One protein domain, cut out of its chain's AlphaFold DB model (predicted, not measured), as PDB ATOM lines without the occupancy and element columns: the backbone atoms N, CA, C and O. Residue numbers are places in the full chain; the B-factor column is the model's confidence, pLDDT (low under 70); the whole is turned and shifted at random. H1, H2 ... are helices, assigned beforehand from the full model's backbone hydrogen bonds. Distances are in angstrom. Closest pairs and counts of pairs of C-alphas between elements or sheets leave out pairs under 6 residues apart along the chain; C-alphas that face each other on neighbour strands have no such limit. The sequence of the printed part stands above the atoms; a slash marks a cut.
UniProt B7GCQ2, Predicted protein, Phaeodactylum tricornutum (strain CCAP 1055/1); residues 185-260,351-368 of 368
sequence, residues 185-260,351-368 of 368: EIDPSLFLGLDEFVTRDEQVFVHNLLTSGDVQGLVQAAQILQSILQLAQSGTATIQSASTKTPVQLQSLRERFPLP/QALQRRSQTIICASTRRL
ATOM      1  N   GLU A 185     284.000 249.291 227.486       89.56
ATOM      2  CA  GLU A 185     284.781 248.644 228.528       89.56
ATOM      3  C   GLU A 185     284.317 247.197 228.591       89.56
ATOM      4  O   GLU A 185     283.376 246.852 229.299       89.56
ATOM      5  N   ILE A 186     284.975 246.356 227.800       93.00
ATOM      6  CA  ILE A 186     284.699 244.932 227.784       93.00
ATOM      7  C   ILE A 186     285.027 244.379 229.158       93.00
ATOM      8  O   ILE A 186     286.097 244.635 229.722       93.00
ATOM      9  N   ASP A 187     284.102 243.580 229.665       93.94
ATOM     10  CA  ASP A 187     284.335 242.774 230.838       93.94
ATOM     11  C   ASP A 187     284.973 241.424 230.460       93.94
ATOM     12  O   ASP A 187     284.256 240.497 230.069       93.94
ATOM     13  N   PRO A 188     286.298 241.258 230.627       93.00
ATOM     14  CA  PRO A 188     286.984 240.005 230.307       93.00
ATOM     15  C   PRO A 188     286.515 238.812 231.153       93.00
ATOM     16  O   PRO A 188     286.672 237.664 230.750       93.00
ATOM     17  N   SER A 189     285.899 239.035 232.320       94.19
ATOM     18  CA  SER A 189     285.422 237.926 233.155       94.19
ATOM     19  C   SER A 189     284.264 237.147 232.524       94.19
ATOM     20  O   SER A 189     284.055 235.995 232.908       94.19
ATOM     21  N   LEU A 190     283.568 237.731 231.540       96.06
ATOM     22  CA  LEU A 190     282.489 237.086 230.790       96.06
ATOM     23  C   LEU A 190     282.975 235.961 229.866       96.06
ATOM     24  O   LEU A 190     282.213 235.043 229.588       96.06
ATOM     25  N   PHE A 191     284.236 236.003 229.432       95.44
ATOM     26  CA  PHE A 191     284.796 235.058 228.460       95.44
ATOM     27  C   PHE A 191     285.353 233.791 229.104       95.44
ATOM     28  O   PHE A 191     285.751 232.870 228.403       95.44
ATOM     29  N   LEU A 192     285.399 233.724 230.440       91.56
ATOM     30  CA  LEU A 192     285.894 232.559 231.184       91.56
ATOM     31  C   LEU A 192     287.311 232.102 230.756       91.56
ATOM     32  O   LEU A 192     287.628 230.921 230.866       91.56
ATOM     33  N   GLY A 193     288.162 233.038 230.317       91.62
ATOM     34  CA  GLY A 193     289.521 232.770 229.826       91.62
ATOM     35  C   GLY A 193     289.617 232.512 228.319       91.62
ATOM     36  O   GLY A 193     290.693 232.195 227.830       91.62
ATOM     37  N   LEU A 194     288.509 232.630 227.580       93.31
ATOM     38  CA  LEU A 194     288.505 232.552 226.118       93.31
ATOM     39  C   LEU A 194     288.878 233.876 225.443       93.31
ATOM     40  O   LEU A 194     288.988 233.915 224.226       93.31
ATOM     41  N   ASP A 195     289.092 234.956 226.195       93.12
ATOM     42  CA  ASP A 195     289.406 236.282 225.655       93.12
ATOM     43  C   ASP A 195     290.709 236.319 224.835       93.12
ATOM     44  O   ASP A 195     290.849 237.159 223.952       93.12
ATOM     45  N   GLU A 196     291.629 235.379 225.059       91.69
ATOM     46  CA  GLU A 196     292.883 235.241 224.298       91.69
ATOM     47  C   GLU A 196     292.705 234.613 222.902       91.69
ATOM     48  O   GLU A 196     293.612 234.661 222.070       91.69
ATOM     49  N   PHE A 197     291.544 234.012 222.635       91.69
ATOM     50  CA  PHE A 197     291.228 233.340 221.368       91.69
ATOM     51  C   PHE A 197     290.235 234.131 220.515       91.69
ATOM     52  O   PHE A 197     289.721 233.611 219.528       91.69
ATOM     53  N   VAL A 198     289.924 235.363 220.921       91.44
ATOM     54  CA  VAL A 198     288.845 236.171 220.356       91.44
ATOM     55  C   VAL A 198     289.387 237.555 220.036       91.44
ATOM     56  O   VAL A 198     289.971 238.211 220.903       91.44
ATOM     57  N   THR A 199     289.178 238.006 218.801       90.19
ATOM     58  CA  THR A 199     289.552 239.356 218.362       90.19
ATOM     59  C   THR A 199     288.828 240.406 219.204       90.19
ATOM     60  O   THR A 199     287.771 240.155 219.787       90.19
ATOM     61  N   ARG A 200     289.355 241.634 219.261       88.31
ATOM     62  CA  ARG A 200     288.703 242.700 220.035       88.31
ATOM     63  C   ARG A 200     287.264 242.960 219.573       88.31
ATOM     64  O   ARG A 200     286.401 243.168 220.422       88.31
ATOM     65  N   ASP A 201     287.008 242.913 218.270       86.25
ATOM     66  CA  ASP A 201     285.677 243.152 217.704       86.25
ATOM     67  C   ASP A 201     284.696 242.038 218.074       86.25
ATOM     68  O   ASP A 201     283.579 242.314 218.515       86.25
ATOM     69  N   GLU A 202     285.131 240.778 218.010       92.00
ATOM     70  CA  GLU A 202     284.335 239.642 218.482       92.00
ATOM     71  C   GLU A 202     284.090 239.717 219.996       92.00
ATOM     72  O   GLU A 202     282.992 239.402 220.455       92.00
ATOM     73  N   GLN A 203     285.061 240.192 220.788       94.50
ATOM     74  CA  GLN A 203     284.837 240.436 222.211       94.50
ATOM     75  C   GLN A 203     283.748 241.497 222.417       94.50
ATOM     76  O   GLN A 203     282.876 241.312 223.264       94.50
ATOM     77  N   VAL A 204     283.760 242.607 221.665       94.00
ATOM     78  CA  VAL A 204     282.708 243.638 221.772       94.00
ATOM     79  C   VAL A 204     281.356 243.027 221.418       94.00
ATOM     80  O   VAL A 204     280.381 243.210 222.148       94.00
ATOM     81  N   PHE A 205     281.309 242.255 220.336       95.44
ATOM     82  CA  PHE A 205     280.098 241.602 219.867       95.44
ATOM     83  C   PHE A 205     279.519 240.630 220.907       95.44
ATOM     84  O   PHE A 205     278.373 240.788 221.328       95.44
ATOM     85  N   VAL A 206     280.320 239.682 221.402       96.44
ATOM     86  CA  VAL A 206     279.894 238.705 222.420       96.44
ATOM     87  C   VAL A 206     279.537 239.393 223.739       96.44
ATOM     88  O   VAL A 206     278.563 239.011 224.389       96.44
ATOM     89  N   HIS A 207     280.271 240.437 224.133       96.69
ATOM     90  CA  HIS A 207     279.943 241.225 225.318       96.69
ATOM     91  C   HIS A 207     278.559 241.874 225.207       96.69
ATOM     92  O   HIS A 207     277.768 241.792 226.152       96.69
ATOM     93  N   ASN A 208     278.246 242.471 224.056       96.25
ATOM     94  CA  ASN A 208     276.944 243.082 223.798       96.25
ATOM     95  C   ASN A 208     275.826 242.035 223.821       96.25
ATOM     96  O   ASN A 208     274.804 242.259 224.465       96.25
ATOM     97  N   LEU A 209     276.041 240.862 223.214       97.06
ATOM     98  CA  LEU A 209     275.083 239.755 223.274       97.06
ATOM     99  C   LEU A 209     274.810 239.315 224.721       97.06
ATOM    100  O   LEU A 209     273.652 239.266 225.139       97.06
ATOM    101  N   LEU A 210     275.864 239.094 225.518       97.69
ATOM    102  CA  LEU A 210     275.762 238.663 226.920       97.69
ATOM    103  C   LEU A 210     275.107 239.696 227.844       97.69
ATOM    104  O   LEU A 210     274.582 239.335 228.897       97.69
ATOM    105  N   THR A 211     275.175 240.980 227.495       97.12
ATOM    106  CA  THR A 211     274.722 242.083 228.359       97.12
ATOM    107  C   THR A 211     273.507 242.834 227.821       97.12
ATOM    108  O   THR A 211     273.016 243.749 228.483       97.12
ATOM    109  N   SER A 212     272.970 242.402 226.679       96.12
ATOM    110  CA  SER A 212     271.757 242.936 226.049       96.12
ATOM    111  C   SER A 212     270.519 242.861 226.952       96.12
ATOM    112  O   SER A 212     269.626 243.700 226.849       96.12
ATOM    113  N   GLY A 213     270.475 241.880 227.860       95.44
ATOM    114  CA  GLY A 213     269.284 241.542 228.643       95.44
ATOM    115  C   GLY A 213     268.278 240.674 227.879       95.44
ATOM    116  O   GLY A 213     267.205 240.394 228.416       95.44
ATOM    117  N   ASP A 214     268.625 240.234 226.667       96.31
ATOM    118  CA  ASP A 214     267.816 239.352 225.832       96.31
ATOM    119  C   ASP A 214     268.275 237.886 225.919       96.31
ATOM    120  O   ASP A 214     269.464 237.582 226.008       96.31
ATOM    121  N   VAL A 215     267.306 236.967 225.883       96.88
ATOM    122  CA  VAL A 215     267.542 235.521 225.978       96.88
ATOM    123  C   VAL A 215     268.196 234.983 224.706       96.88
ATOM    124  O   VAL A 215     269.134 234.195 224.808       96.88
ATOM    125  N   GLN A 216     267.757 235.428 223.524       96.62
ATOM    126  CA  GLN A 216     268.336 234.962 222.258       96.62
ATOM    127  C   GLN A 216     269.790 235.424 222.121       96.62
ATOM    128  O   GLN A 216     270.656 234.636 221.740       96.62
ATOM    129  N   GLY A 217     270.088 236.649 222.567       96.38
ATOM    130  CA  GLY A 217     271.462 237.126 222.710       96.38
ATOM    131  C   GLY A 217     272.340 236.202 223.567       96.38
ATOM    132  O   GLY A 217     273.462 235.879 223.172       96.38
ATOM    133  N   LEU A 218     271.835 235.702 224.705       97.69
ATOM    134  CA  LEU A 218     272.582 234.749 225.539       97.69
ATOM    135  C   LEU A 218     272.829 233.408 224.846       97.69
ATOM    136  O   LEU A 218     273.921 232.855 224.978       97.69
ATOM    137  N   VAL A 219     271.828 232.883 224.136       97.50
ATOM    138  CA  VAL A 219     271.936 231.623 223.385       97.50
ATOM    139  C   VAL A 219     273.025 231.739 222.329       97.50
ATOM    140  O   VAL A 219     273.952 230.926 222.307       97.50
ATOM    141  N   GLN A 220     272.965 232.799 221.523       97.06
ATOM    142  CA  GLN A 220     273.937 233.061 220.472       97.06
ATOM    143  C   GLN A 220     275.347 233.246 221.046       97.06
ATOM    144  O   GLN A 220     276.301 232.639 220.561       97.06
ATOM    145  N   ALA A 221     275.493 234.022 222.125       97.56
ATOM    146  CA  ALA A 221     276.781 234.194 222.791       97.56
ATOM    147  C   ALA A 221     277.348 232.869 223.321       97.56
ATOM    148  O   ALA A 221     278.535 232.592 223.152       97.56
ATOM    149  N   ALA A 222     276.511 232.035 223.942       97.75
ATOM    150  CA  ALA A 222     276.922 230.742 224.476       97.75
ATOM    151  C   ALA A 222     277.387 229.780 223.371       97.75
ATOM    152  O   ALA A 222     278.354 229.044 223.570       97.75
ATOM    153  N   GLN A 223     276.728 229.798 222.210       96.69
ATOM    154  CA  GLN A 223     277.129 229.026 221.032       96.69
ATOM    155  C   GLN A 223     278.462 229.523 220.457       96.69
ATOM    156  O   GLN A 223     279.358 228.711 220.248       96.69
ATOM    157  N   ILE A 224     278.635 230.841 220.296       95.88
ATOM    158  CA  ILE A 224     279.894 231.440 219.817       95.88
ATOM    159  C   ILE A 224     281.063 231.042 220.726       95.88
ATOM    160  O   ILE A 224     282.080 230.537 220.248       95.88
ATOM    161  N   LEU A 225     280.905 231.201 222.045       96.31
ATOM    162  CA  LEU A 225     281.937 230.832 223.019       96.31
ATOM    163  C   LEU A 225     282.264 229.332 222.980       96.31
ATOM    164  O   LEU A 225     283.423 228.953 223.142       96.31
ATOM    165  N   GLN A 226     281.271 228.477 222.729       96.06
ATOM    166  CA  GLN A 226     281.488 227.040 222.576       96.06
ATOM    167  C   GLN A 226     282.263 226.704 221.292       96.06
ATOM    168  O   GLN A 226     283.172 225.872 221.337       96.06
ATOM    169  N   SER A 227     281.965 227.363 220.169       95.06
ATOM    170  CA  SER A 227     282.731 227.204 218.926       95.06
ATOM    171  C   SER A 227     284.186 227.646 219.101       95.06
ATOM    172  O   SER A 227     285.100 226.924 218.706       95.06
ATOM    173  N   ILE A 228     284.422 228.778 219.773       94.25
ATOM    174  CA  ILE A 228     285.775 229.253 220.107       94.25
ATOM    175  C   ILE A 228     286.503 228.236 220.992       94.25
ATOM    176  O   ILE A 228     287.658 227.903 220.728       94.25
ATOM    177  N   LEU A 229     285.832 227.689 222.012       94.25
ATOM    178  CA  LEU A 229     286.413 226.665 222.881       94.25
ATOM    179  C   LEU A 229     286.827 225.410 222.093       94.25
ATOM    180  O   LEU A 229     287.894 224.857 222.350       94.25
ATOM    181  N   GLN A 230     286.025 224.970 221.121       93.62
ATOM    182  CA  GLN A 230     286.354 223.822 220.264       93.62
ATOM    183  C   GLN A 230     287.561 224.101 219.355       93.62
ATOM    184  O   GLN A 230     288.442 223.248 219.209       93.62
ATOM    185  N   LEU A 231     287.648 225.307 218.790       92.69
ATOM    186  CA  LEU A 231     288.808 225.744 218.004       92.69
ATOM    187  C   LEU A 231     290.078 225.838 218.865       92.69
ATOM    188  O   LEU A 231     291.163 225.457 218.426       92.69
ATOM    189  N   ALA A 232     289.949 226.291 220.113       91.88
ATOM    190  CA  ALA A 232     291.058 226.331 221.061       91.88
ATOM    191  C   ALA A 232     291.530 224.918 221.448       91.88
ATOM    192  O   ALA A 232     292.728 224.644 221.460       91.88
ATOM    193  N   GLN A 233     290.601 223.990 221.703       92.31
ATOM    194  CA  GLN A 233     290.918 222.601 222.065       92.31
ATOM    195  C   GLN A 233     291.550 221.797 220.924       92.31
ATOM    196  O   GLN A 233     292.363 220.912 221.181       92.31
ATOM    197  N   SER A 234     291.195 222.097 219.674       93.06
ATOM    198  CA  SER A 234     291.788 221.459 218.490       93.06
ATOM    199  C   SER A 234     293.162 222.029 218.117       93.06
ATOM    200  O   SER A 234     293.829 221.484 217.240       93.06
ATOM    201  N   GLY A 235     293.612 223.097 218.788       90.38
ATOM    202  CA  GLY A 235     294.896 223.747 218.519       90.38
ATOM    203  C   GLY A 235     294.930 224.542 217.211       90.38
ATOM    204  O   GLY A 235     296.002 224.969 216.793       90.38
ATOM    205  N   THR A 236     293.782 224.742 216.555       84.94
ATOM    206  CA  THR A 236     293.680 225.538 215.324       84.94
ATOM    207  C   THR A 236     293.490 227.027 215.604       84.94
ATOM    208  O   THR A 236     293.706 227.848 214.714       84.94
ATOM    209  N   ALA A 237     293.073 227.398 216.819       81.81
ATOM    210  CA  ALA A 237     292.907 228.796 217.188       81.81
ATOM    211  C   ALA A 237     294.265 229.509 217.269       81.81
ATOM    212  O   ALA A 237     295.166 229.099 218.003       81.81
ATOM    213  N   THR A 238     294.399 230.609 216.527       76.88
ATOM    214  CA  THR A 238     295.556 231.499 216.656       76.88
ATOM    215  C   THR A 238     295.387 232.321 217.928       76.88
ATOM    216  O   THR A 238     294.382 233.010 218.083       76.88
ATOM    217  N   ILE A 239     296.362 232.247 218.836       76.19
ATOM    218  CA  ILE A 239     296.365 233.056 220.059       76.19
ATOM    219  C   ILE A 239     296.539 234.517 219.653       76.19
ATOM    220  O   ILE A 239     297.564 234.893 219.081       76.19
ATOM    221  N   GLN A 240     295.548 235.343 219.967       70.88
ATOM    222  CA  GLN A 240     295.638 236.788 219.830       70.88
ATOM    223  C   GLN A 240     295.753 237.365 221.236       70.88
ATOM    224  O   GLN A 240     294.775 237.452 221.975       70.88
ATOM    225  N   SER A 241     296.969 237.729 221.649       55.91
ATOM    226  CA  SER A 241     297.205 238.269 222.990       55.91
ATOM    227  C   SER A 241     296.594 239.672 223.123       55.91
ATOM    228  O   SER A 241     297.271 240.680 222.923       55.91
ATOM    229  N   ALA A 242     295.300 239.745 223.432       56.25
ATOM    230  CA  ALA A 242     294.564 240.999 223.585       56.25
ATOM    231  C   ALA A 242     294.255 241.349 225.052       56.25
ATOM    232  O   ALA A 242     293.840 242.476 225.340       56.25
ATOM    233  N   SER A 243     294.436 240.416 225.996       63.00
ATOM    234  CA  SER A 243     294.052 240.658 227.390       63.00
ATOM    235  C   SER A 243     295.038 241.595 228.086       63.00
ATOM    236  O   SER A 243     296.201 241.270 228.315       63.00
ATOM    237  N   THR A 244     294.562 242.789 228.434       69.06
ATOM    238  CA  THR A 244     295.351 243.815 229.133       69.06
ATOM    239  C   THR A 244     295.227 243.734 230.655       69.06
ATOM    240  O   THR A 244     296.011 244.371 231.360       69.06
ATOM    241  N   LYS A 245     294.251 242.977 231.188       80.50
ATOM    242  CA  LYS A 245     293.990 242.905 232.635       80.50
ATOM    243  C   LYS A 245     294.751 241.745 233.273       80.50
ATOM    244  O   LYS A 245     294.690 240.610 232.816       80.50
ATOM    245  N   THR A 246     295.435 242.016 234.381       85.94
ATOM    246  CA  THR A 246     296.157 240.979 235.131       85.94
ATOM    247  C   THR A 246     295.182 240.047 235.869       85.94
ATOM    248  O   THR A 246     294.080 240.474 236.233       85.94
ATOM    249  N   PRO A 247     295.571 238.796 236.192       86.88
ATOM    250  CA  PRO A 247     294.726 237.873 236.960       86.88
ATOM    251  C   PRO A 247     294.201 238.461 238.281       86.88
ATOM    252  O   PRO A 247     293.058 238.218 238.666       86.88
ATOM    253  N   VAL A 248     295.004 239.304 238.940       89.81
ATOM    254  CA  VAL A 248     294.624 240.011 240.175       89.81
ATOM    255  C   VAL A 248     293.497 241.019 239.923       89.81
ATOM    256  O   VAL A 248     292.553 241.112 240.710       89.81
ATOM    257  N   GLN A 249     293.547 241.753 238.809       88.88
ATOM    258  CA  GLN A 249     292.483 242.685 238.424       88.88
ATOM    259  C   GLN A 249     291.186 241.944 238.081       88.88
ATOM    260  O   GLN A 249     290.109 242.389 238.477       88.88
ATOM    261  N   LEU A 250     291.282 240.798 237.398       88.38
ATOM    262  CA  LEU A 250     290.128 239.944 237.097       88.38
ATOM    263  C   LEU A 250     289.472 239.404 238.369       88.38
ATOM    264  O   LEU A 250     288.247 239.412 238.480       88.38
ATOM    265  N   GLN A 251     290.272 238.963 239.341       90.69
ATOM    266  CA  GLN A 251     289.759 238.499 240.626       90.69
ATOM    267  C   GLN A 251     289.036 239.622 241.380       90.69
ATOM    268  O   GLN A 251     287.897 239.432 241.800       90.69
ATOM    269  N   SER A 252     289.638 240.811 241.466       92.06
ATOM    270  CA  SER A 252     289.002 241.969 242.107       92.06
ATOM    271  C   SER A 252     287.678 242.359 241.432       92.06
ATOM    272  O   SER A 252     286.703 242.693 242.110       92.06
ATOM    273  N   LEU A 253     287.613 242.272 240.098       91.12
ATOM    274  CA  LEU A 253     286.385 242.524 239.344       91.12
ATOM    275  C   LEU A 253     285.294 241.497 239.684       91.12
ATOM    276  O   LEU A 253     284.151 241.885 239.907       91.12
ATOM    277  N   ARG A 254     285.647 240.207 239.763       91.50
ATOM    278  CA  ARG A 254     284.721 239.119 240.124       91.50
ATOM    279  C   ARG A 254     284.210 239.238 241.558       91.50
ATOM    280  O   ARG A 254     283.045 238.951 241.802       91.50
ATOM    281  N   GLU A 255     285.052 239.671 242.491       93.00
ATOM    282  CA  GLU A 255     284.662 239.885 243.889       93.00
ATOM    283  C   GLU A 255     283.703 241.074 244.037       93.00
ATOM    284  O   GLU A 255     282.729 240.999 244.783       93.00
ATOM    285  N   ARG A 256     283.949 242.169 243.305       91.88
ATOM    286  CA  ARG A 256     283.114 243.377 243.373       91.88
ATOM    287  C   ARG A 256     281.813 243.249 242.579       91.88
ATOM    288  O   ARG A 256     280.789 243.789 242.990       91.88
ATOM    289  N   PHE A 257     281.866 242.568 241.442       93.88
ATOM    290  CA  PHE A 257     280.753 242.392 240.518       93.88
ATOM    291  C   PHE A 257     280.615 240.897 240.210       93.88
ATOM    292  O   PHE A 257     281.087 240.437 239.161       93.88
ATOM    293  N   PRO A 258     280.013 240.114 241.122       94.38
ATOM    294  CA  PRO A 258     279.907 238.672 240.955       94.38
ATOM    295  C   PRO A 258     279.072 238.330 239.722       94.38
ATOM    296  O   PRO A 258     278.046 238.956 239.452       94.38
ATOM    297  N   LEU A 259     279.531 237.337 238.963       95.56
ATOM    298  CA  LEU A 259     278.749 236.747 237.879       95.56
ATOM    299  C   LEU A 259     277.550 235.977 238.456       95.56
ATOM    300  O   LEU A 259     277.599 235.548 239.615       95.56
ATOM    301  N   PRO A 260     276.491 235.754 237.658       94.44
ATOM    302  CA  PRO A 260     275.441 234.814 238.018       94.44
ATOM    303  C   PRO A 260     276.035 233.464 238.429       94.44
ATOM    304  O   PRO A 260     277.023 233.000 237.855       94.44
ATOM    305  N   GLN A 351     268.951 239.245 232.776       96.31
ATOM    306  CA  GLN A 351     268.787 240.439 233.604       96.31
ATOM    307  C   GLN A 351     269.920 240.616 234.620       96.31
ATOM    308  O   GLN A 351     270.284 241.744 234.961       96.31
ATOM    309  N   ALA A 352     270.470 239.526 235.157       96.50
ATOM    310  CA  ALA A 352     271.602 239.588 236.072       96.50
ATOM    311  C   ALA A 352     272.873 240.088 235.362       96.50
ATOM    312  O   ALA A 352     273.552 240.973 235.889       96.50
ATOM    313  N   LEU A 353     273.159 239.596 234.152       97.31
ATOM    314  CA  LEU A 353     274.305 240.041 233.352       97.31
ATOM    315  C   LEU A 353     274.172 241.497 232.892       97.31
ATOM    316  O   LEU A 353     275.134 242.259 233.012       97.31
ATOM    317  N   GLN A 354     272.982 241.913 232.457       96.56
ATOM    318  CA  GLN A 354     272.709 243.303 232.083       96.56
ATOM    319  C   GLN A 354     272.894 244.262 233.270       96.56
ATOM    320  O   GLN A 354     273.616 245.253 233.167       96.56
ATOM    321  N   ARG A 355     272.305 243.955 234.436       95.44
ATOM    322  CA  ARG A 355     272.481 244.777 235.651       95.44
ATOM    323  C   ARG A 355     273.947 244.877 236.059       95.44
ATOM    324  O   ARG A 355     274.415 245.934 236.490       95.44
ATOM    325  N   ARG A 356     274.683 243.778 235.922       95.50
ATOM    326  CA  ARG A 356     276.109 243.724 236.225       95.50
ATOM    327  C   ARG A 356     276.922 244.625 235.293       95.50
ATOM    328  O   ARG A 356     277.752 245.379 235.798       95.50
ATOM    329  N   SER A 357     276.666 244.603 233.982       95.12
ATOM    330  CA  SER A 357     277.373 245.474 233.030       95.12
ATOM    331  C   SER A 357     277.105 246.951 233.319       95.12
ATOM    332  O   SER A 357     278.046 247.733 233.447       95.12
ATOM    333  N   GLN A 358     275.843 247.313 233.567       93.69
ATOM    334  CA  GLN A 358     275.449 248.670 233.949       93.69
ATOM    335  C   GLN A 358     276.173 249.125 235.220       93.69
ATOM    336  O   GLN A 358     276.689 250.239 235.283       93.69
ATOM    337  N   THR A 359     276.277 248.246 236.222       93.31
ATOM    338  CA  THR A 359     276.971 248.559 237.479       93.31
ATOM    339  C   THR A 359     278.465 248.815 237.255       93.31
ATOM    340  O   THR A 359     279.009 249.759 237.832       93.31
ATOM    341  N   ILE A 360     279.127 248.021 236.406       92.31
ATOM    342  CA  ILE A 360     280.540 248.221 236.045       92.31
ATOM    343  C   ILE A 360     280.720 249.573 235.351       92.31
ATOM    344  O   ILE A 360     281.538 250.375 235.797       92.31
ATOM    345  N   ILE A 361     279.892 249.872 234.347       89.38
ATOM    346  CA  ILE A 361     279.931 251.139 233.602       89.38
ATOM    347  C   ILE A 361     279.739 252.337 234.546       89.38
ATOM    348  O   ILE A 361     280.512 253.302 234.516       89.38
ATOM    349  N   CYS A 362     278.754 252.272 235.449       89.25
ATOM    350  CA  CYS A 362     278.525 253.317 236.447       89.25
ATOM    351  C   CYS A 362     279.712 253.484 237.409       89.25
ATOM    352  O   CYS A 362     280.043 254.610 237.787       89.25
ATOM    353  N   ALA A 363     280.358 252.389 237.820       88.94
ATOM    354  CA  ALA A 363     281.509 252.432 238.718       88.94
ATOM    355  C   ALA A 363     282.759 253.017 238.043       88.94
ATOM    356  O   ALA A 363     283.495 253.767 238.690       88.94
ATOM    357  N   SER A 364     282.981 252.712 236.763       84.88
ATOM    358  CA  SER A 364     284.084 253.266 235.971       84.88
ATOM    359  C   SER A 364     283.902 254.764 235.720       84.88
ATOM    360  O   SER A 364     284.853 255.527 235.863       84.88
ATOM    361  N   THR A 365     282.666 255.208 235.468       84.25
ATOM    362  CA  THR A 365     282.354 256.629 235.226       84.25
ATOM    363  C   THR A 365     282.589 257.508 236.460       84.25
ATOM    364  O   THR A 365     282.998 258.650 236.322       84.25
ATOM    365  N   ARG A 366     282.384 256.991 237.683       83.12
ATOM    366  CA  ARG A 366     282.590 257.751 238.939       83.12
ATOM    367  C   ARG A 366     284.057 257.950 239.338       83.12
ATOM    368  O   ARG A 366     284.316 258.618 240.336       83.12
ATOM    369  N   ARG A 367     285.000 257.292 238.659       69.19
ATOM    370  CA  ARG A 367     286.442 257.398 238.943       69.19
ATOM    371  C   ARG A 367     287.157 258.434 238.073       69.19
ATOM    372  O   ARG A 367     288.316 258.724 238.363       69.19
ATOM    373  N   LEU A 368     286.490 258.920 237.028       52.22
ATOM    374  CA  LEU A 368     286.918 260.035 236.185       52.22
ATOM    375  C   LEU A 368     286.354 261.333 236.761       52.22
ATOM    376  O   LEU A 368     287.084 262.343 236.698       52.22
TER     377      LEU A 368
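Overview. This is residues 185 to 260 and 351 to 368 of the 368 residues of the protein "Predicted protein" of Phaeodactylum tricornutum (strain CCAP 1055/1) (UniProt B7GCQ2). The longest helix, H3, and H2 before it make a splayed hairpin, a V with its closed corner at their tight link. The short helix H1 lies in the middle, between this hairpin and H4, while H5 meets the last residue of H2 near its own beginning and runs away from there to make a corner with it. The printed part has 94 residues with five named helices, H1 to H5 in order along the chain, and no named strand, and its class is all helix. It is compact, with a radius of gyration of the C-alphas of 13.5 A, and spans 41 by 31 by 21 A.

Arrangement. Start at H3, residues 215 to 233, and look back across the tight link to H2, residues 200 to 211. The two form a helical hairpin and run opposite ways at a steep tilt of 41 degrees. They touch through residues 206 to 210 of H2 and 217 to 224 of H3 alone; the closest C-alphas, of Leu 209 and Gly 217, are 4.5 A apart. Look next at H5, residues 351 to 365, whose residues 353 to 357 alone touch residues 210 to 211 of H2. The closest C-alphas there are those of Thr 211 and Gln 354, 4.4 A apart, and the two helices run opposite ways at a steep tilt of 58 degrees. H1, residues 188 to 191, is close to H2 but not clearly touching, with the closest C-alphas, of Leu 190 and His 207, 7.3 A apart. It is likewise close to H3 but not clearly touching: the closest C-alphas, of Phe 191 and Leu 225, are 7.5 A apart. H1 touches H4, residues 247 to 256, where the closest C-alphas, of Ser 189 and Leu 250, are 6.5 A apart. H4 is apart from H2, H3 and H5. In H2, H3, H4 and H5 every O i to N i+4 pair is within hydrogen-bond range; H1 is too short for such a pair.

Along the chain. Find C-alpha 215 at (267.542, 235.521, 225.978); from there H3 runs 27.0 A to C-alpha 233 at (290.918, 222.601, 222.065). H2 covers 16.3 A and H1 5.7 A from first to last C-alpha. H4 covers 14.4 A, and H5 runs 21.2 A to C-alpha 365 at (282.354, 256.629, 235.226).

Size, cuts and confidence. The two C-alphas farthest apart, of Ser 234 and Leu 368, are 42.7 A apart. The long link is residues 234 to 246, from H3 to H4. Residues 261 to 350 are not printed, and C-alphas 260 and 351 are 9.8 A apart across the cut. The mean pLDDT of the printed part is 90.3; look for values under 70 at residues 241 to 244 and 367 to 368, the latter being the chain's last residue.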